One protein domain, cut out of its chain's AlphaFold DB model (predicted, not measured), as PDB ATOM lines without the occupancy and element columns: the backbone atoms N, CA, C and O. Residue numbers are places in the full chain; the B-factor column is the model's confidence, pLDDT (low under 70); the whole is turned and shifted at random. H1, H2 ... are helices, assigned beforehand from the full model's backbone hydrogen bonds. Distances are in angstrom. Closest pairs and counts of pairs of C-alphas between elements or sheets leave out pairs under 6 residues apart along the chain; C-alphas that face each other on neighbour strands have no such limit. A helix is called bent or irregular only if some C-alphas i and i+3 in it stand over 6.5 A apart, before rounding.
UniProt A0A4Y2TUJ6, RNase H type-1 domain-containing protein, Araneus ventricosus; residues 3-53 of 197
ATOM      1  N   SER A   3     102.773 129.293 114.724       86.50
ATOM      2  CA  SER A   3     101.777 128.722 115.640       86.50
ATOM      3  C   SER A   3     101.389 129.670 116.775       86.50
ATOM      4  O   SER A   3     100.207 129.791 117.083       86.50
ATOM      5  N   ALA A   4     102.364 130.374 117.359       85.94
ATOM      6  CA  ALA A   4     102.122 131.374 118.396       85.94
ATOM      7  C   ALA A   4     101.340 132.574 117.839       85.94
ATOM      8  O   ALA A   4     100.371 133.005 118.451       85.94
ATOM      9  N   HIS A   5     101.690 133.062 116.643       84.25
ATOM     10  CA  HIS A   5     100.947 134.158 116.004       84.25
ATOM     11  C   HIS A   5      99.482 133.786 115.761       84.25
ATOM     12  O   HIS A   5      98.587 134.577 116.049       84.25
ATOM     13  N   TYR A   6      99.233 132.572 115.260       88.06
ATOM     14  CA  TYR A   6      97.872 132.084 115.062       88.06
ATOM     15  C   TYR A   6      97.116 131.973 116.391       88.06
ATOM     16  O   TYR A   6      95.991 132.451 116.487       88.06
ATOM     17  N   TYR A   7      97.752 131.435 117.436       89.88
ATOM     18  CA  TYR A   7      97.168 131.365 118.775       89.88
ATOM     19  C   TYR A   7      96.731 132.729 119.301       89.88
ATOM     20  O   TYR A   7      95.548 132.913 119.574       89.88
ATOM     21  N   PHE A   8      97.647 133.699 119.374       88.25
ATOM     22  CA  PHE A   8      97.331 135.030 119.892       88.25
ATOM     23  C   PHE A   8      96.245 135.722 119.069       88.25
ATOM     24  O   PHE A   8      95.351 136.325 119.651       88.25
ATOM     25  N   ARG A   9      96.240 135.547 117.740       86.06
ATOM     26  CA  ARG A   9      95.164 136.051 116.876       86.06
ATOM     27  C   ARG A   9      93.808 135.415 117.198       86.06
ATOM     28  O   ARG A   9      92.799 136.107 117.203       86.06
ATOM     29  N   THR A  10      93.754 134.106 117.447       88.56
ATOM     30  CA  THR A  10      92.487 133.446 117.818       88.56
ATOM     31  C   THR A  10      91.997 133.866 119.201       88.56
ATOM     32  O   THR A  10      90.800 134.031 119.411       88.56
ATOM     33  N   GLN A  11      92.912 134.088 120.144       88.31
ATOM     34  CA  GLN A  11      92.582 134.550 121.493       88.31
ATOM     35  C   GLN A  11      92.201 136.038 121.542       88.31
ATOM     36  O   GLN A  11      91.469 136.444 122.436       88.31
ATOM     37  N   SER A  12      92.661 136.853 120.587       87.44
ATOM     38  CA  SER A  12      92.313 138.275 120.524       87.44
ATOM     39  C   SER A  12      90.931 138.548 119.925       87.44
ATOM     40  O   SER A  12      90.467 139.674 120.002       87.44
ATOM     41  N   VAL A  13      90.288 137.581 119.265       86.50
ATOM     42  CA  VAL A  13      88.964 137.775 118.648       86.50
ATOM     43  C   VAL A  13      87.883 137.308 119.612       86.50
ATOM     44  O   VAL A  13      87.825 136.123 119.928       86.50
ATOM     45  N   ALA A  14      87.001 138.206 120.045       83.56
ATOM     46  CA  ALA A  14      85.918 137.855 120.961       83.56
ATOM     47  C   ALA A  14      85.062 136.690 120.418       83.56
ATOM     48  O   ALA A  14      84.696 136.668 119.242       83.56
ATOM     49  N   ASN A  15      84.731 135.726 121.286       83.88
ATOM     50  CA  ASN A  15      83.910 134.545 120.971       83.88
ATOM     51  C   ASN A  15      84.467 133.644 119.851       83.88
ATOM     52  O   ASN A  15      83.713 132.930 119.183       83.88
ATOM     53  N   HIS A  16      85.782 133.649 119.618       86.19
ATOM     54  CA  HIS A  16      86.370 132.803 118.587       86.19
ATOM     55  C   HIS A  16      86.213 131.306 118.948       86.19
ATOM     56  O   HIS A  16      86.630 130.898 120.035       86.19
ATOM     57  N   PRO A  17      85.718 130.431 118.044       84.56
ATOM     58  CA  PRO A  17      85.398 129.030 118.366       84.56
ATOM     59  C   PRO A  17      86.554 128.221 118.971       84.56
ATOM     60  O   PRO A  17      86.352 127.326 119.789       84.56
ATOM     61  N   LEU A  18      87.791 128.542 118.580       84.69
ATOM     62  CA  LEU A  18      88.992 127.874 119.092       84.69
ATOM     63  C   LEU A  18      89.408 128.291 120.514       84.69
ATOM     64  O   LEU A  18      90.280 127.634 121.077       84.69
ATOM     65  N   GLN A  19      88.808 129.328 121.112       84.19
ATOM     66  CA  GLN A  19      89.125 129.743 122.489       84.19
ATOM     67  C   GLN A  19      88.694 128.695 123.514       84.19
ATOM     68  O   GLN A  19      89.420 128.417 124.464       84.19
ATOM     69  N   HIS A  20      87.541 128.068 123.282       79.69
ATOM     70  CA  HIS A  20      86.943 127.100 124.203       79.69
ATOM     71  C   HIS A  20      87.251 125.644 123.835       79.69
ATOM     72  O   HIS A  20      86.745 124.716 124.466       79.69
ATOM     73  N   LEU A  21      88.079 125.413 122.812       80.00
ATOM     74  CA  LEU A  21      88.347 124.071 122.313       80.00
ATOM     75  C   LEU A  21      89.363 123.345 123.210       80.00
ATOM     76  O   LEU A  21      90.573 123.408 122.994       80.00
ATOM     77  N   SER A  22      88.873 122.623 124.217       79.38
ATOM     78  CA  SER A  22      89.686 121.737 125.061       79.38
ATOM     79  C   SER A  22      89.569 120.280 124.622       79.38
ATOM     80  O   SER A  22      88.461 119.807 124.365       79.38
ATOM     81  N   LEU A  23      90.682 119.539 124.588       82.62
ATOM     82  CA  LEU A  23      90.635 118.098 124.331       82.62
ATOM     83  C   LEU A  23      90.054 117.361 125.554       82.62
ATOM     84  O   LEU A  23      90.645 117.444 126.635       82.62
ATOM     85  N   PRO A  24      88.950 116.597 125.418       86.19
ATOM     86  CA  PRO A  24      88.412 115.818 126.529       86.19
ATOM     87  C   PRO A  24      89.441 114.825 127.083       86.19
ATOM     88  O   PRO A  24      90.225 114.234 126.336       86.19
ATOM     89  N   ILE A  25      89.402 114.584 128.397       83.44
ATOM     90  CA  ILE A  25      90.391 113.752 129.109       83.44
ATOM     91  C   ILE A  25      90.509 112.346 128.495       83.44
ATOM     92  O   ILE A  25      91.618 111.835 128.334       83.44
ATOM     93  N   GLY A  26      89.383 111.730 128.110       84.19
ATOM     94  CA  GLY A  26      89.367 110.404 127.479       84.19
ATOM     95  C   GLY A  26      90.116 110.372 126.144       84.19
ATOM     96  O   GLY A  26      90.955 109.501 125.923       84.19
ATOM     97  N   LEU A  27      89.895 111.377 125.293       84.38
ATOM     98  CA  LEU A  27      90.609 111.529 124.025       84.38
ATOM     99  C   LEU A  27      92.101 111.783 124.254       84.38
ATOM    100  O   LEU A  27      92.930 111.166 123.592       84.38
ATOM    101  N   ARG A  28      92.464 112.613 125.239       83.56
ATOM    102  CA  ARG A  28      93.871 112.863 125.586       83.56
ATOM    103  C   ARG A  28      94.618 111.573 125.930       83.56
ATOM    104  O   ARG A  28      95.734 111.381 125.458       83.56
ATOM    105  N   ARG A  29      93.998 110.662 126.692       83.56
ATOM    106  CA  ARG A  29      94.581 109.343 127.004       83.56
ATOM    107  C   ARG A  29      94.804 108.497 125.749       83.56
ATOM    108  O   ARG A  29      95.862 107.892 125.621       83.56
ATOM    109  N   LEU A  30      93.855 108.496 124.809       84.88
ATOM    110  CA  LEU A  30      93.986 107.771 123.537       84.88
ATOM    111  C   LEU A  30      95.128 108.311 122.667       84.88
ATOM    112  O   LEU A  30      95.847 107.526 122.053       84.88
ATOM    113  N   TYR A  31      95.313 109.634 122.634       84.19
ATOM    114  CA  TYR A  31      96.450 110.258 121.955       84.19
ATOM    115  C   TYR A  31      97.781 109.856 122.599       84.19
ATOM    116  O   TYR A  31      98.692 109.452 121.888       84.19
ATOM    117  N   LEU A  32      97.881 109.901 123.932       81.12
ATOM    118  CA  LEU A  32      99.105 109.521 124.651       81.12
ATOM    119  C   LEU A  32      99.445 108.029 124.512       81.12
ATOM    120  O   LEU A  32     100.617 107.670 124.509       81.12
ATOM    121  N   ALA A  33      98.439 107.164 124.368       84.44
ATOM    122  CA  ALA A  33      98.630 105.728 124.173       84.44
ATOM    123  C   ALA A  33      99.145 105.352 122.768       84.44
ATOM    124  O   ALA A  33      99.489 104.194 122.537       84.44
ATOM    125  N   ARG A  34      99.187 106.294 121.814       82.25
ATOM    126  CA  ARG A  34      99.639 106.053 120.436       82.25
ATOM    127  C   ARG A  34     100.782 106.998 120.078       82.25
ATOM    128  O   ARG A  34     100.555 108.165 119.779       82.25
ATOM    129  N   SER A  35     102.000 106.465 120.020       68.38
ATOM    130  CA  SER A  35     103.245 107.215 119.770       68.38
ATOM    131  C   SER A  35     103.267 108.030 118.468       68.38
ATOM    132  O   SER A  35     103.982 109.025 118.393       68.38
ATOM    133  N   PHE A  36     102.477 107.652 117.459       75.12
ATOM    134  CA  PHE A  36     102.423 108.334 116.159       75.12
ATOM    135  C   PHE A  36     101.294 109.371 116.031       75.12
ATOM    136  O   PHE A  36     101.199 110.051 115.008       75.12
ATOM    137  N   ASN A  37     100.429 109.519 117.039       79.94
ATOM    138  CA  ASN A  37      99.302 110.443 116.955       79.94
ATOM    139  C   ASN A  37      99.700 111.859 117.386       79.94
ATOM    140  O   ASN A  37      99.989 112.132 118.549       79.94
ATOM    141  N   ILE A  38      99.620 112.799 116.447       82.69
ATOM    142  CA  ILE A  38      99.878 114.217 116.705       82.69
ATOM    143  C   ILE A  38      98.682 114.822 117.456       82.69
ATOM    144  O   ILE A  38      97.574 114.870 116.922       82.69
ATOM    145  N   LEU A  39      98.911 115.329 118.675       85.75
ATOM    146  CA  LEU A  39      97.902 116.059 119.459       85.75
ATOM    147  C   LEU A  39      97.285 117.213 118.652       85.75
ATOM    148  O   LEU A  39      97.992 117.822 117.851       85.75
ATOM    149  N   PRO A  40      96.011 117.583 118.869       86.94
ATOM    150  CA  PRO A  40      95.394 118.718 118.182       86.94
ATOM    151  C   PRO A  40      96.096 120.043 118.510       86.94
ATOM    152  O   PRO A  40      96.785 120.174 119.524       86.94
ATOM    153  N   PHE A  41      95.907 121.050 117.648       88.19
ATOM    154  CA  PHE A  41      96.571 122.354 117.774       88.19
ATOM    155  C   PHE A  41      96.404 122.984 119.166       88.19
ATOM    156  O   PHE A  41      97.398 123.420 119.740       88.19
ATOM    157  N   CYS A  42      95.187 122.967 119.723       86.19
ATOM    158  CA  CYS A  42      94.873 123.540 121.036       86.19
ATOM    159  C   CYS A  42      95.646 122.899 122.201       86.19
ATOM    160  O   CYS A  42      95.846 123.543 123.224       86.19
ATOM    161  N   GLU A  43      96.124 121.662 122.050       87.12
ATOM    162  CA  GLU A  43      96.978 121.008 123.044       87.12
ATOM    163  C   GLU A  43      98.458 121.287 122.773       87.12
ATOM    164  O   GLU A  43      99.193 121.640 123.692       87.12
ATOM    165  N   ARG A  44      98.898 121.213 121.507       88.56
ATOM    166  CA  ARG A  44     100.303 121.489 121.144       88.56
ATOM    167  C   ARG A  44     100.719 122.916 121.481       88.56
ATOM    168  O   ARG A  44     101.857 123.161 121.871       88.56
ATOM    169  N   ILE A  45      99.801 123.864 121.312       90.00
ATOM    170  CA  ILE A  45     100.085 125.275 121.536       90.00
ATOM    171  C   ILE A  45     100.322 125.599 123.011       90.00
ATOM    172  O   ILE A  45     101.175 126.429 123.297       90.00
ATOM    173  N   LYS A  46      99.665 124.895 123.947       87.88
ATOM    174  CA  LYS A  46      99.882 125.073 125.394       87.88
ATOM    175  C   LYS A  46     101.349 124.864 125.753       87.88
ATOM    176  O   LYS A  46     101.940 125.685 126.445       87.88
ATOM    177  N   THR A  47     101.950 123.806 125.209       88.00
ATOM    178  CA  THR A  47     103.374 123.500 125.377       88.00
ATOM    179  C   THR A  47     104.255 124.579 124.754       88.00
ATOM    180  O   THR A  47     105.215 125.016 125.373       88.00
ATOM    181  N   VAL A  48     103.937 125.046 123.548       89.75
ATOM    182  CA  VAL A  48     104.706 126.118 122.894       89.75
ATOM    183  C   VAL A  48     104.692 127.409 123.717       89.75
ATOM    184  O   VAL A  48     105.740 128.011 123.923       89.75
ATOM    185  N   ILE A  49     103.521 127.816 124.207       89.81
ATOM    186  CA  ILE A  49     103.340 129.034 125.004       89.81
ATOM    187  C   ILE A  49     104.056 128.920 126.353       89.81
ATOM    188  O   ILE A  49     104.713 129.873 126.766       89.81
ATOM    189  N   SER A  50     104.004 127.749 127.001       88.50
ATOM    190  CA  SER A  50     104.711 127.523 128.265       88.50
ATOM    191  C   SER A  50     106.232 127.571 128.092       88.50
ATOM    192  O   SER A  50     106.908 128.223 128.878       88.50
ATOM    193  N   HIS A  51     106.777 126.932 127.049       88.38
ATOM    194  CA  HIS A  51     108.221 126.947 126.773       88.38
ATOM    195  C   HIS A  51     108.723 128.332 126.361       88.38
ATOM    196  O   HIS A  51     109.864 128.679 126.645       88.38
ATOM    197  N   ALA A  52     107.876 129.126 125.702       85.38
ATOM    198  CA  ALA A  52     108.196 130.498 125.332       85.38
ATOM    199  C   ALA A  52     108.083 131.489 126.506       85.38
ATOM    200  O   ALA A  52     108.404 132.659 126.319       85.38
ATOM    201  N   GLY A  53     107.607 131.052 127.681       86.06
ATOM    202  CA  GLY A  53     107.371 131.936 128.822       86.06
ATOM    203  C   GLY A  53     106.299 132.991 128.541       86.06
ATOM    204  O   GLY A  53     106.453 134.127 128.957       86.06
TER     205      GLY A  53
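This is residues 3 to 53 of the 197 residues of the protein "RNase H type-1 domain-containing protein" of Araneus ventricosus (UniProt A0A4Y2TUJ6). Three short helices are strung round a loose, open loop of chain: H1 and H3 meet nearly at right angles, while H2 sits alone at the far end of the longest axis. A long stretch without a named element, residues 12 to 24, runs from H1 to H2, and residues 33 to 40 bring the backbone back to H3; residues 12 to 17 and 32 to 38 stick out at opposite ends. The printed part has 51 residues with three named helices, H1, H2 and H3 in that order, and no named strand; the class is all helix. It is only just loose, close to compact, with a radius of gyration of the C-alphas of 12.2 A, and the C-alphas span 34 by 24 by 15 A.

H1, residues 3 to 11, touches H3, residues 41 to 51, with 5 pairs of C-alphas within 8 A. Their closest C-alphas are those of Ser 3 and Ile 45, 7.0 A apart, and their centres are 10.7 A apart. Their lines stand about perpendicular, but only just, at 71 degrees. H2, residues 25 to 32, touches no helix: it is apart from H1 and apart from H3, with no C-alpha of either within 8 A of it. In the backbones of H1 and H2 every O i to N i+4 pair is within hydrogen-bond range; in H3 5 of 7 are.

H1 begins at C-alpha 3, at (101.777, 128.722, 115.640), and its first and last C-alphas, those of Ser 3 and Gln 11, are 12.4 A apart. H2 runs from Ile 25, with its C-alpha at (90.391, 113.752, 129.109), to Leu 32, 10.7 A from first to last C-alpha. H3 is the longest helix, with 11 residues from Phe 41 to His 51 and 15.4 A from first to last C-alpha; C-alpha 51 is at (108.221, 126.947, 126.773). No helix is bent or irregular.

The two C-alphas farthest apart are those of Ala 14 and Ser 35, at 35.2 A, while the first and last printed C-alphas, those of Ser 3 and Gly 53, are 14.7 A apart. Residues 12 to 17 and residues 32 to 38, of which 32 belongs to H2, stand free; without them the body has 38 residues and spans 28 by 20 by 12 A. The link from H1 to H2, 13 residues, is long, and the link from H2 to H3, 8 residues, is short. The printed part has no cut. The mean pLDDT of the printed part is 85.0, and one printed residue, Ser 35, is under 70.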